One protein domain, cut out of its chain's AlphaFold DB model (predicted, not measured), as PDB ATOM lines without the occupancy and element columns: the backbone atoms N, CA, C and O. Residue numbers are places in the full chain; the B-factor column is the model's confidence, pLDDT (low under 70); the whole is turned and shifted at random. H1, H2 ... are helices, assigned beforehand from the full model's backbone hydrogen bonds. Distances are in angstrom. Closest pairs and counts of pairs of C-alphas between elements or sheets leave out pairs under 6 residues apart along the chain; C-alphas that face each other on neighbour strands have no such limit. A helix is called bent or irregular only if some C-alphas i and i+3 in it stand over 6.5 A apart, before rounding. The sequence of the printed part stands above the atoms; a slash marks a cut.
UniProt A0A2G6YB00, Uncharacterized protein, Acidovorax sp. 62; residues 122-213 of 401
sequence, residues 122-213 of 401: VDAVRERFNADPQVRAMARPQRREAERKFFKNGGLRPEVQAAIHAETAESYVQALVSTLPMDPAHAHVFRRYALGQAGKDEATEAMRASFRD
ATOM      1  N   VAL A 122      50.173   1.201 -17.677       70.50
ATOM      2  CA  VAL A 122      51.592   0.917 -17.437       70.50
ATOM      3  C   VAL A 122      52.072  -0.287 -18.243       70.50
ATOM      4  O   VAL A 122      53.165  -0.233 -18.802       70.50
ATOM      5  N   ASP A 123      51.251  -1.326 -18.355       72.06
ATOM      6  CA  ASP A 123      51.556  -2.544 -19.092       72.06
ATOM      7  C   ASP A 123      51.428  -2.299 -20.593       72.06
ATOM      8  O   ASP A 123      52.350  -2.631 -21.328       72.06
ATOM      9  N   ALA A 124      50.403  -1.573 -21.045       73.56
ATOM     10  CA  ALA A 124      50.256  -1.190 -22.449       73.56
ATOM     11  C   ALA A 124      51.417  -0.295 -22.929       73.56
ATOM     12  O   ALA A 124      51.971  -0.489 -24.013       73.56
ATOM     13  N   VAL A 125      51.849   0.672 -22.109       75.38
ATOM     14  CA  VAL A 125      53.016   1.524 -22.396       75.38
ATOM     15  C   VAL A 125      54.302   0.703 -22.353       75.38
ATOM     16  O   VAL A 125      55.183   0.917 -23.183       75.38
ATOM     17  N   ARG A 126      54.424  -0.263 -21.436       80.06
ATOM     18  CA  ARG A 126      55.585  -1.161 -21.340       80.06
ATOM     19  C   ARG A 126      55.666  -2.112 -22.531       80.06
ATOM     20  O   ARG A 126      56.755  -2.301 -23.072       80.06
ATOM     21  N   GLU A 127      54.551  -2.675 -22.971       80.38
ATOM     22  CA  GLU A 127      54.449  -3.493 -24.179       80.38
ATOM     23  C   GLU A 127      54.838  -2.684 -25.410       80.38
ATOM     24  O   GLU A 127      55.714  -3.105 -26.165       80.38
ATOM     25  N   ARG A 128      54.279  -1.479 -25.568       80.31
ATOM     26  CA  ARG A 128      54.585  -0.594 -26.697       80.31
ATOM     27  C   ARG A 128      56.044  -0.135 -26.688       80.31
ATOM     28  O   ARG A 128      56.698  -0.187 -27.725       80.31
ATOM     29  N   PHE A 129      56.586   0.211 -25.519       83.75
ATOM     30  CA  PHE A 129      58.005   0.533 -25.329       83.75
ATOM     31  C   PHE A 129      58.912  -0.649 -25.704       83.75
ATOM     32  O   PHE A 129      59.928  -0.468 -26.365       83.75
ATOM     33  N   ASN A 130      58.544  -1.877 -25.332       80.50
ATOM     34  CA  ASN A 130      59.305  -3.082 -25.677       80.50
ATOM     35  C   ASN A 130      59.113  -3.539 -27.137       80.50
ATOM     36  O   ASN A 130      59.945  -4.288 -27.664       80.50
ATOM     37  N   ALA A 131      58.015  -3.142 -27.778       82.00
ATOM     38  CA  ALA A 131      57.723  -3.410 -29.183       82.00
ATOM     39  C   ALA A 131      58.378  -2.393 -30.132       82.00
ATOM     40  O   ALA A 131      58.569  -2.717 -31.303       82.00
ATOM     41  N   ASP A 132      58.757  -1.210 -29.636       83.81
ATOM     42  CA  ASP A 132      59.377  -0.151 -30.431       83.81
ATOM     43  C   ASP A 132      60.691  -0.638 -31.093       83.81
ATOM     44  O   ASP A 132      61.623  -1.062 -30.391       83.81
ATOM     45  N   PRO A 133      60.802  -0.584 -32.437       82.56
ATOM     46  CA  PRO A 133      62.002  -0.994 -33.165       82.56
ATOM     47  C   PRO A 133      63.275  -0.283 -32.700       82.56
ATOM     48  O   PRO A 133      64.342  -0.900 -32.674       82.56
ATOM     49  N   GLN A 134      63.179   0.987 -32.297       82.88
ATOM     50  CA  GLN A 134      64.320   1.758 -31.808       82.88
ATOM     51  C   GLN A 134      64.788   1.237 -30.452       82.88
ATOM     52  O   GLN A 134      65.984   1.052 -30.246       82.88
ATOM     53  N   VAL A 135      63.858   0.924 -29.546       80.62
ATOM     54  CA  VAL A 135      64.174   0.355 -28.226       80.62
ATOM     55  C   VAL A 135      64.730  -1.065 -28.354       80.62
ATOM     56  O   VAL A 135      65.642  -1.443 -27.614       80.62
ATOM     57  N   ARG A 136      64.234  -1.854 -29.314       81.12
ATOM     58  CA  ARG A 136      64.767  -3.193 -29.620       81.12
ATOM     59  C   ARG A 136      66.181  -3.156 -30.198       81.12
ATOM     60  O   ARG A 136      66.948  -4.082 -29.946       81.12
ATOM     61  N   ALA A 137      66.526  -2.097 -30.928       82.44
ATOM     62  CA  ALA A 137      67.863  -1.882 -31.477       82.44
ATOM     63  C   ALA A 137      68.877  -1.341 -30.445       82.44
ATOM     64  O   ALA A 137      70.080  -1.360 -30.706       82.44
ATOM     65  N   MET A 138      68.427  -0.870 -29.274       88.38
ATOM     66  CA  MET A 138      69.309  -0.338 -28.228       88.38
ATOM     67  C   MET A 138      70.101  -1.432 -27.509       88.38
ATOM     68  O   MET A 138      69.596  -2.513 -27.190       88.38
ATOM     69  N   ALA A 139      71.341  -1.106 -27.133       85.81
ATOM     70  CA  ALA A 139      72.126  -1.965 -26.260       85.81
ATOM     71  C   ALA A 139      71.473  -2.077 -24.868       85.81
ATOM     72  O   ALA A 139      70.841  -1.145 -24.364       85.81
ATOM     73  N   ARG A 140      71.679  -3.213 -24.189       82.50
ATOM     74  CA  ARG A 140      71.078  -3.520 -22.875       82.50
ATOM     75  C   ARG A 140      71.202  -2.394 -21.818       82.50
ATOM     76  O   ARG A 140      70.226  -2.184 -21.096       82.50
ATOM     77  N   PRO A 141      72.331  -1.660 -21.700       84.56
ATOM     78  CA  PRO A 141      72.450  -0.531 -20.771       84.56
ATOM     79  C   PRO A 141      71.571   0.663 -21.165       84.56
ATOM     80  O   PRO A 141      70.870   1.208 -20.317       84.56
ATOM     81  N   GLN A 142      71.550   1.012 -22.455       81.75
ATOM     82  CA  GLN A 142      70.751   2.115 -23.006       81.75
ATOM     83  C   GLN A 142      69.255   1.843 -22.850       81.75
ATOM     84  O   GLN A 142      68.499   2.728 -22.461       81.75
ATOM     85  N   ARG A 143      68.834   0.588 -23.056       82.50
ATOM     86  CA  ARG A 143      67.444   0.171 -22.851       82.50
ATOM     87  C   ARG A 143      67.005   0.321 -21.391       82.50
ATOM     88  O   ARG A 143      65.913   0.817 -21.145       82.50
ATOM     89  N   ARG A 144      67.858  -0.033 -20.420       81.81
ATOM     90  CA  ARG A 144      67.577   0.179 -18.984       81.81
ATOM     91  C   ARG A 144      67.511   1.659 -18.614       81.81
ATOM     92  O   ARG A 144      66.722   2.041 -17.754       81.81
ATOM     93  N   GLU A 145      68.353   2.487 -19.221       84.81
ATOM     94  CA  GLU A 145      68.339   3.931 -18.996       84.81
ATOM     95  C   GLU A 145      67.076   4.578 -19.576       84.81
ATOM     96  O   GLU A 145      66.414   5.348 -18.882       84.81
ATOM     97  N   ALA A 146      66.696   4.203 -20.799       82.19
ATOM     98  CA  ALA A 146      65.443   4.613 -21.417       82.19
ATOM     99  C   ALA A 146      64.236   4.137 -20.591       82.19
ATOM    100  O   ALA A 146      63.375   4.945 -20.261       82.19
ATOM    101  N   GLU A 147      64.215   2.880 -20.142       83.56
ATOM    102  CA  GLU A 147      63.141   2.351 -19.291       83.56
ATOM    103  C   GLU A 147      63.024   3.141 -17.974       83.56
ATOM    104  O   GLU A 147      61.925   3.499 -17.565       83.56
ATOM    105  N   ARG A 148      64.144   3.527 -17.347       84.00
ATOM    106  CA  ARG A 148      64.150   4.373 -16.136       84.00
ATOM    107  C   ARG A 148      63.621   5.793 -16.351       84.00
ATOM    108  O   ARG A 148      63.291   6.445 -15.354       84.00
ATOM    109  N   LYS A 149      63.573   6.292 -17.591       83.44
ATOM    110  CA  LYS A 149      62.940   7.582 -17.927       83.44
ATOM    111  C   LYS A 149      61.419   7.476 -17.958       83.44
ATOM    112  O   LYS A 149      60.756   8.453 -17.643       83.44
ATOM    113  N   PHE A 150      60.874   6.300 -18.264       77.38
ATOM    114  CA  PHE A 150      59.427   6.087 -18.347       77.38
ATOM    115  C   PHE A 150      58.837   5.443 -17.087       77.38
ATOM    116  O   PHE A 150      57.740   5.812 -16.672       77.38
ATOM    117  N   PHE A 151      59.575   4.542 -16.436       84.31
ATOM    118  CA  PHE A 151      59.084   3.715 -15.334       84.31
ATOM    119  C   PHE A 151      59.879   3.917 -14.036       84.31
ATOM    120  O   PHE A 151      61.104   4.090 -14.044       84.31
ATOM    121  N   LYS A 152      59.189   3.851 -12.894       82.62
ATOM    122  CA  LYS A 152      59.768   3.876 -11.541       82.62
ATOM    123  C   LYS A 152      58.940   2.979 -10.613       82.62
ATOM    124  O   LYS A 152      57.725   3.102 -10.570       82.62
ATOM    125  N   ASN A 153      59.598   2.088  -9.862       74.06
ATOM    126  CA  ASN A 153      58.967   1.164  -8.900       74.06
ATOM    127  C   ASN A 153      57.800   0.334  -9.478       74.06
ATOM    128  O   ASN A 153      56.779   0.162  -8.827       74.06
ATOM    129  N   GLY A 154      57.926  -0.146 -10.719       68.50
ATOM    130  CA  GLY A 154      56.867  -0.910 -11.392       68.50
ATOM    131  C   GLY A 154      55.778  -0.057 -12.057       68.50
ATOM    132  O   GLY A 154      55.137  -0.554 -12.973       68.50
ATOM    133  N   GLY A 155      55.642   1.225 -11.696       76.06
ATOM    134  CA  GLY A 155      54.693   2.186 -12.278       76.06
ATOM    135  C   GLY A 155      55.305   3.130 -13.324       76.06
ATOM    136  O   GLY A 155      56.521   3.139 -13.533       76.06
ATOM    137  N   LEU A 156      54.470   3.962 -13.960       78.62
ATOM    138  CA  LEU A 156      54.919   5.103 -14.772       78.62
ATOM    139  C   LEU A 156      55.480   6.218 -13.879       78.62
ATOM    140  O   LEU A 156      55.067   6.387 -12.731       78.62
ATOM    141  N   ARG A 157      56.425   7.008 -14.397       81.50
ATOM    142  CA  ARG A 157      56.879   8.218 -13.700       81.50
ATOM    143  C   ARG A 157      55.762   9.268 -13.613       81.50
ATOM    144  O   ARG A 157      55.028   9.421 -14.587       81.50
ATOM    145  N   PRO A 158      55.712  10.078 -12.534       78.81
ATOM    146  CA  PRO A 158      54.714  11.141 -12.383       78.81
ATOM    147  C   PRO A 158      54.681  12.133 -13.553       78.81
ATOM    148  O   PRO A 158      53.610  12.541 -13.976       78.81
ATOM    149  N   GLU A 159      55.842  12.483 -14.114       80.69
ATOM    150  CA  GLU A 159      55.968  13.406 -15.255       80.69
ATOM    151  C   GLU A 159      55.324  12.837 -16.531       80.69
ATOM    152  O   GLU A 159      54.596  13.534 -17.233       80.69
ATOM    153  N   VAL A 160      55.548  11.546 -16.799       77.75
ATOM    154  CA  VAL A 160      54.961  10.828 -17.942       77.75
ATOM    155  C   VAL A 160      53.461  10.646 -17.736       77.75
ATOM    156  O   VAL A 160      52.676  10.852 -18.656       77.75
ATOM    157  N   GLN A 161      53.050  10.318 -16.513       74.88
ATOM    158  CA  GLN A 161      51.644  10.188 -16.153       74.88
ATOM    159  C   GLN A 161      50.901  11.526 -16.294       74.88
ATOM    160  O   GLN A 161      49.792  11.545 -16.818       74.88
ATOM    161  N   ALA A 162      51.522  12.642 -15.899       75.88
ATOM    162  CA  ALA A 162      50.975  13.989 -16.056       75.88
ATOM    163  C   ALA A 162      50.852  14.407 -17.532       75.88
ATOM    164  O   ALA A 162      49.836  14.986 -17.913       75.88
ATOM    165  N   ALA A 163      51.843  14.077 -18.368       74.81
ATOM    166  CA  ALA A 163      51.789  14.340 -19.807       74.81
ATOM    167  C   ALA A 163      50.657  13.553 -20.490       74.81
ATOM    168  O   ALA A 163      49.861  14.133 -21.224       74.81
ATOM    169  N   ILE A 164      50.521  12.259 -20.173       72.94
ATOM    170  CA  ILE A 164      49.419  11.432 -20.685       72.94
ATOM    171  C   ILE A 164      48.073  11.985 -20.201       72.94
ATOM    172  O   ILE A 164      47.151  12.133 -21.000       72.94
ATOM    173  N   HIS A 165      47.965  12.357 -18.920       71.12
ATOM    174  CA  HIS A 165      46.770  13.001 -18.371       71.12
ATOM    175  C   HIS A 165      46.363  14.250 -19.159       71.12
ATOM    176  O   HIS A 165      45.184  14.406 -19.469       71.12
ATOM    177  N   ALA A 166      47.314  15.126 -19.483       70.88
ATOM    178  CA  ALA A 166      47.036  16.372 -20.189       70.88
ATOM    179  C   ALA A 166      46.534  16.146 -21.628       70.88
ATOM    180  O   ALA A 166      45.690  16.907 -22.095       70.88
ATOM    181  N   GLU A 167      47.004  15.099 -22.314       67.62
ATOM    182  CA  GLU A 167      46.622  14.809 -23.707       67.62
ATOM    183  C   GLU A 167      45.385  13.906 -23.857       67.62
ATOM    184  O   GLU A 167      44.680  14.002 -24.862       67.62
ATOM    185  N   THR A 168      45.102  13.019 -22.895       65.31
ATOM    186  CA  THR A 168      44.102  11.940 -23.081       65.31
ATOM    187  C   THR A 168      42.915  11.964 -22.121       65.31
ATOM    188  O   THR A 168      41.976  11.189 -22.309       65.31
ATOM    189  N   ALA A 169      42.904  12.834 -21.103       62.41
ATOM    190  CA  ALA A 169      41.925  12.718 -20.018       62.41
ATOM    191  C   ALA A 169      40.462  12.847 -20.460       62.41
ATOM    192  O   ALA A 169      39.618  12.162 -19.879       62.41
ATOM    193  N   GLU A 170      40.174  13.693 -21.450       70.31
ATOM    194  CA  GLU A 170      38.805  13.919 -21.925       70.31
ATOM    195  C   GLU A 170      38.471  13.062 -23.149       70.31
ATOM    196  O   GLU A 170      37.384  12.498 -23.236       70.31
ATOM    197  N   SER A 171      39.430  12.864 -24.058       76.06
ATOM    198  CA  SER A 171      39.232  12.041 -25.256       76.06
ATOM    199  C   SER A 171      38.984  10.566 -24.926       76.06
ATOM    200  O   SER A 171      38.163   9.932 -25.585       76.06
ATOM    201  N   TYR A 172      39.619  10.028 -23.878       75.38
ATOM    202  CA  TYR A 172      39.387   8.654 -23.421       75.38
ATOM    203  C   TYR A 172      37.983   8.461 -22.830       75.38
ATOM    204  O   TYR A 172      37.305   7.486 -23.142       75.38
ATOM    205  N   VAL A 173      37.528   9.410 -22.005       78.00
ATOM    206  CA  VAL A 173      36.187   9.381 -21.401       78.00
ATOM    207  C   VAL A 173      35.116   9.473 -22.486       78.00
ATOM    208  O   VAL A 173      34.189   8.669 -22.493       78.00
ATOM    209  N   GLN A 174      35.280  10.389 -23.443       80.25
ATOM    210  CA  GLN A 174      34.363  10.522 -24.577       80.25
ATOM    211  C   GLN A 174      34.339   9.265 -25.453       80.25
ATOM    212  O   GLN A 174      33.264   8.813 -25.844       80.25
ATOM    213  N   ALA A 175      35.501   8.653 -25.709       80.50
ATOM    214  CA  ALA A 175      35.570   7.394 -26.445       80.50
ATOM    215  C   ALA A 175      34.792   6.280 -25.726       80.50
ATOM    216  O   ALA A 175      33.969   5.622 -26.357       80.50
ATOM    217  N   LEU A 176      34.972   6.115 -24.410       79.81
ATOM    218  CA  LEU A 176      34.240   5.111 -23.630       79.81
ATOM    219  C   LEU A 176      32.727   5.351 -23.611       79.81
ATOM    220  O   LEU A 176      31.961   4.415 -23.809       79.81
ATOM    221  N   VAL A 177      32.282   6.589 -23.391       83.94
ATOM    222  CA  VAL A 177      30.844   6.918 -23.357       83.94
ATOM    223  C   VAL A 177      30.200   6.757 -24.741       83.94
ATOM    224  O   VAL A 177      29.013   6.455 -24.843       83.94
ATOM    225  N   SER A 178      30.972   6.912 -25.820       81.56
ATOM    226  CA  SER A 178      30.471   6.647 -27.172       81.56
ATOM    227  C   SER A 178      30.254   5.154 -27.441       81.56
ATOM    228  O   SER A 178      29.288   4.801 -28.113       81.56
ATOM    229  N   THR A 179      31.091   4.277 -26.873       81.44
ATOM    230  CA  THR A 179      31.073   2.829 -27.141       81.44
ATOM    231  C   THR A 179      30.329   2.001 -26.098       81.44
ATOM    232  O   THR A 179      29.974   0.860 -26.383       81.44
ATOM    233  N   LEU A 180      30.086   2.541 -24.902       83.38
ATOM    234  CA  LEU A 180      29.400   1.860 -23.806       83.38
ATOM    235  C   LEU A 180      28.298   2.755 -23.218       83.38
ATOM    236  O   LEU A 180      28.484   3.971 -23.146       83.38
ATOM    237  N   PRO A 181      27.178   2.183 -22.731       85.69
ATOM    238  CA  PRO A 181      26.087   2.925 -22.089       85.69
ATOM    239  C   PRO A 181      26.484   3.399 -20.681       85.69
ATOM    240  O   PRO A 181      25.935   2.963 -19.670       85.69
ATOM    241  N   MET A 182      27.476   4.286 -20.607       86.25
ATOM    242  CA  MET A 182      28.187   4.651 -19.385       86.25
ATOM    243  C   MET A 182      27.897   6.083 -18.931       86.25
ATOM    244  O   MET A 182      27.775   6.994 -19.747       86.25
ATOM    245  N   ASP A 183      27.819   6.294 -17.612       86.06
ATOM    246  CA  ASP A 183      27.843   7.652 -17.052       86.06
ATOM    247  C   ASP A 183      29.234   8.275 -17.224       86.06
ATOM    248  O   ASP A 183      30.222   7.586 -16.953       86.06
ATOM    249  N   PRO A 184      29.357   9.576 -17.529       87.06
ATOM    250  CA  PRO A 184      30.648  10.257 -17.484       87.06
ATOM    251  C   PRO A 184      31.399  10.075 -16.152       87.06
ATOM    252  O   PRO A 184      32.612   9.854 -16.149       87.06
ATOM    253  N   ALA A 185      30.701  10.082 -15.010       89.56
ATOM    254  CA  ALA A 185      31.301   9.842 -13.699       89.56
ATOM    255  C   ALA A 185      31.869   8.421 -13.566       89.56
ATOM    256  O   ALA A 185      32.960   8.244 -13.023       89.56
ATOM    257  N   HIS A 186      31.180   7.412 -14.106       90.06
ATOM    258  CA  HIS A 186      31.678   6.036 -14.136       90.06
ATOM    259  C   HIS A 186      32.842   5.881 -15.126       90.06
ATOM    260  O   HIS A 186      33.850   5.259 -14.792       90.06
ATOM    261  N   ALA A 187      32.788   6.539 -16.285       87.38
ATOM    262  CA  ALA A 187      33.895   6.576 -17.243       87.38
ATOM    263  C   ALA A 187      35.161   7.236 -16.653       87.38
ATOM    264  O   ALA A 187      36.287   6.838 -16.964       87.38
ATOM    265  N   HIS A 188      35.017   8.188 -15.727       87.62
ATOM    266  CA  HIS A 188      36.153   8.711 -14.966       87.62
ATOM    267  C   HIS A 188      36.785   7.676 -14.020       87.62
ATOM    268  O   HIS A 188      38.001   7.736 -13.804       87.62
ATOM    269  N   VAL A 189      36.016   6.723 -13.482       88.56
ATOM    270  CA  VAL A 189      36.567   5.593 -12.711       88.56
ATOM    271  C   VAL A 189      37.389   4.691 -13.626       88.56
ATOM    272  O   VAL A 189      38.513   4.348 -13.270       88.56
ATOM    273  N   PHE A 190      36.916   4.414 -14.843       82.06
ATOM    274  CA  PHE A 190      37.695   3.687 -15.853       82.06
ATOM    275  C   PHE A 190      38.997   4.383 -16.212       82.06
ATOM    276  O   PHE A 190      40.052   3.756 -16.259       82.06
ATOM    277  N   ARG A 191      38.952   5.705 -16.392       83.12
ATOM    278  CA  ARG A 191      40.164   6.501 -16.596       83.12
ATOM    279  C   ARG A 191      41.139   6.323 -15.429       83.12
ATOM    280  O   ARG A 191      42.323   6.087 -15.654       83.12
ATOM    281  N   ARG A 192      40.659   6.428 -14.184       84.94
ATOM    282  CA  ARG A 192      41.489   6.205 -12.988       84.94
ATOM    283  C   ARG A 192      42.058   4.787 -12.961       84.94
ATOM    284  O   ARG A 192      43.240   4.639 -12.669       84.94
ATOM    285  N   TYR A 193      41.263   3.776 -13.300       82.75
ATOM    286  CA  TYR A 193      41.704   2.383 -13.370       82.75
ATOM    287  C   TYR A 193      42.807   2.189 -14.414       82.75
ATOM    288  O   TYR A 193      43.879   1.690 -14.078       82.75
ATOM    289  N   ALA A 194      42.612   2.694 -15.637       77.88
ATOM    290  CA  ALA A 194      43.622   2.653 -16.692       77.88
ATOM    291  C   ALA A 194      44.949   3.275 -16.224       77.88
ATOM    292  O   ALA A 194      46.018   2.748 -16.507       77.88
ATOM    293  N   LEU A 195      44.888   4.349 -15.434       76.69
ATOM    294  CA  LEU A 195      46.048   5.043 -14.867       76.69
ATOM    295  C   LEU A 195      46.631   4.395 -13.596       76.69
ATOM    296  O   LEU A 195      47.571   4.952 -13.022       76.69
ATOM    297  N   GLY A 196      46.085   3.269 -13.132       76.44
ATOM    298  CA  GLY A 196      46.499   2.588 -11.899       76.44
ATOM    299  C   GLY A 196      46.088   3.304 -10.604       76.44
ATOM    300  O   GLY A 196      46.694   3.082  -9.560       76.44
ATOM    301  N   GLN A 197      45.097   4.196 -10.666       81.69
ATOM    302  CA  GLN A 197      44.581   5.013  -9.552       81.69
ATOM    303  C   GLN A 197      43.250   4.491  -8.975       81.69
ATOM    304  O   GLN A 197      42.679   5.116  -8.077       81.69
ATOM    305  N   ALA A 198      42.716   3.402  -9.523       85.44
ATOM    306  CA  ALA A 198      41.547   2.682  -9.023       85.44
ATOM    307  C   ALA A 198      41.815   1.175  -9.123       85.44
ATOM    308  O   ALA A 198      42.605   0.746  -9.968       85.44
ATOM    309  N   GLY A 199      41.188   0.383  -8.253       83.88
ATOM    310  CA  GLY A 199      41.251  -1.079  -8.315       83.88
ATOM    311  C   GLY A 199      40.347  -1.667  -9.404       83.88
ATOM    312  O   GLY A 199      39.455  -0.990  -9.915       83.88
ATOM    313  N   LYS A 200      40.546  -2.953  -9.726       83.44
ATOM    314  CA  LYS A 200      39.679  -3.699 -10.660       83.44
ATOM    315  C   LYS A 200      38.229  -3.740 -10.179       83.44
ATOM    316  O   LYS A 200      37.317  -3.557 -10.979       83.44
ATOM    317  N   ASP A 201      38.029  -3.910  -8.875       86.25
ATOM    318  CA  ASP A 201      36.696  -3.963  -8.272       86.25
ATOM    319  C   ASP A 201      35.958  -2.624  -8.423       86.25
ATOM    320  O   ASP A 201      34.781  -2.611  -8.774       86.25
ATOM    321  N   GLU A 202      36.660  -1.492  -8.261       88.88
ATOM    322  CA  GLU A 202      36.091  -0.154  -8.492       88.88
ATOM    323  C   GLU A 202      35.656   0.026  -9.954       88.88
ATOM    324  O   GLU A 202      34.572   0.551 -10.213       88.88
ATOM    325  N   ALA A 203      36.477  -0.414 -10.914       86.00
ATOM    326  CA  ALA A 203      36.156  -0.305 -12.338       86.00
ATOM    327  C   ALA A 203      34.991  -1.228 -12.731       86.00
ATOM    328  O   ALA A 203      34.071  -0.809 -13.432       86.00
ATOM    329  N   THR A 204      34.999  -2.464 -12.223       85.75
ATOM    330  CA  THR A 204      33.935  -3.453 -12.447       85.75
ATOM    331  C   THR A 204      32.602  -2.940 -11.914       85.75
ATOM    332  O   THR A 204      31.596  -2.978 -12.623       85.75
ATOM    333  N   GLU A 205      32.585  -2.391 -10.699       88.31
ATOM    334  CA  GLU A 205      31.375  -1.818 -10.113       88.31
ATOM    335  C   GLU A 205      30.899  -0.574 -10.874       88.31
ATOM    336  O   GLU A 205      29.707  -0.449 -11.143       88.31
ATOM    337  N   ALA A 206      31.804   0.308 -11.315       89.19
ATOM    338  CA  ALA A 206      31.441   1.446 -12.166       89.19
ATOM    339  C   ALA A 206      30.833   1.003 -13.513       89.19
ATOM    340  O   ALA A 206      29.913   1.650 -14.031       89.19
ATOM    341  N   MET A 207      31.309  -0.117 -14.070       86.00
ATOM    342  CA  MET A 207      30.703  -0.736 -15.250       86.00
ATOM    343  C   MET A 207      29.274  -1.171 -14.960       86.00
ATOM    344  O   MET A 207      28.341  -0.737 -15.635       86.00
ATOM    345  N   ARG A 208      29.100  -2.001 -13.927       87.62
ATOM    346  CA  ARG A 208      27.811  -2.597 -13.564       87.62
ATOM    347  C   ARG A 208      26.793  -1.514 -13.234       87.62
ATOM    348  O   ARG A 208      25.719  -1.479 -13.828       87.62
ATOM    349  N   ALA A 209      27.182  -0.541 -12.411       88.88
ATOM    350  CA  ALA A 209      26.360   0.609 -12.050       88.88
ATOM    351  C   ALA A 209      25.884   1.433 -13.261       88.88
ATOM    352  O   ALA A 209      24.861   2.112 -13.174       88.88
ATOM    353  N   SER A 210      26.593   1.383 -14.391       86.69
ATOM    354  CA  SER A 210      26.164   2.046 -15.626       86.69
ATOM    355  C   SER A 210      25.046   1.307 -16.354       86.69
ATOM    356  O   SER A 210      24.149   1.955 -16.889       86.69
ATOM    357  N   PHE A 211      25.072  -0.027 -16.333       87.62
ATOM    358  CA  PHE A 211      24.055  -0.870 -16.960       87.62
ATOM    359  C   PHE A 211      22.780  -0.997 -16.119       87.62
ATOM    360  O   PHE A 211      21.710  -1.236 -16.673       87.62
ATOM    361  N   ARG A 212      22.859  -0.799 -14.796       90.19
ATOM    362  CA  ARG A 212      21.705  -0.908 -13.882       90.19
ATOM    363  C   ARG A 212      20.547   0.036 -14.199       90.19
ATOM    364  O   ARG A 212      19.432  -0.273 -13.802       90.19
ATOM    365  N   ASP A 213      20.785   1.152 -14.889       91.06
ATOM    366  CA  ASP A 213      19.748   2.116 -15.269       91.06
ATOM    367  C   ASP A 213      19.224   1.843 -16.696       91.06
ATOM    368  O   ASP A 213      19.892   2.199 -17.679       91.06
TER     369      ASP A 213
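This is residues 122 to 213 of the 401 residues of an uncharacterized protein of Acidovorax sp. 62 (UniProt A0A2G6YB00). What does the model look like? It is a rod with a group of helices at each end: H1, H2 and H3 make a loose, open U at one end, at the other H5 packs on both H4b and H6, which stay apart from each other, and H4a bridges the two groups. What is it made of? The printed part has 92 residues, with six named helices in the order H1 to H6 and no named strand: all helix. How large is it? It is loose, with a radius of gyration of the C-alphas of 16.1 A and spans of 54 by 23 by 20 A.

Where do the first helices lie? H1, residues 122 to 131, begins with C-alpha 122 at (51.592, 0.917, -17.437); H2 is residues 133 to 137, and H3, residues 140 to 150, is 15.8 A long. Is H4 straight? By its hydrogen bonds H4, residues 158 to 179, was assigned as one helix, but it is bent: C-alphas 167 and 170 are 8.1 A apart. Its arms are H4a, residues 158 to 167, and H4b, residues 170 to 179, at a steep tilt of 60 degrees. What follows? H5 is residues 184 to 194, 15.1 A long, and H6, residues 200 to 211, is 17.1 A long and ends with C-alpha 211 at (24.055, -0.870, -16.960).

How do H1, H2 and H3 stand? H1 and H3 are near each other, with 10 pairs of C-alphas within 10 A. H2 and H3 are close but not clearly touching, the closest C-alphas being those of Val 135 and Arg 143, 6.3 A apart. What joins the two ends? H3 and H4a are close but not clearly touching, with the closest C-alphas, of Phe 150 and Val 160, 6.5 A apart. H1 and H5 are apart, but only just, at 8.2 A. Which helices touch? H4b and H5 touch, the closest C-alphas, of Val 173 and Ala 187, being 5.5 A apart. H5 and H6 touch as a helical hairpin, at a shallow tilt of 25 degrees, opposite ways, with the closest C-alphas, of His 186 and Ala 206, 5.0 A apart. Are the helix backbones complete? In H1, H2, H3, H4a, H4b, H5 and H6 every O i to N i+4 pair is within hydrogen-bond range.

Which C-alphas are farthest apart? Those of Ala 139 and Asp 213, at 53.7 A. Are there cuts or long links? The printed part has no cut and no long link; H3 to H4 is short, with 7 residues between them. Where is confidence low? Residue 154 and residues 167 to 169 are under 70, and the mean pLDDT of the printed part is 81.2.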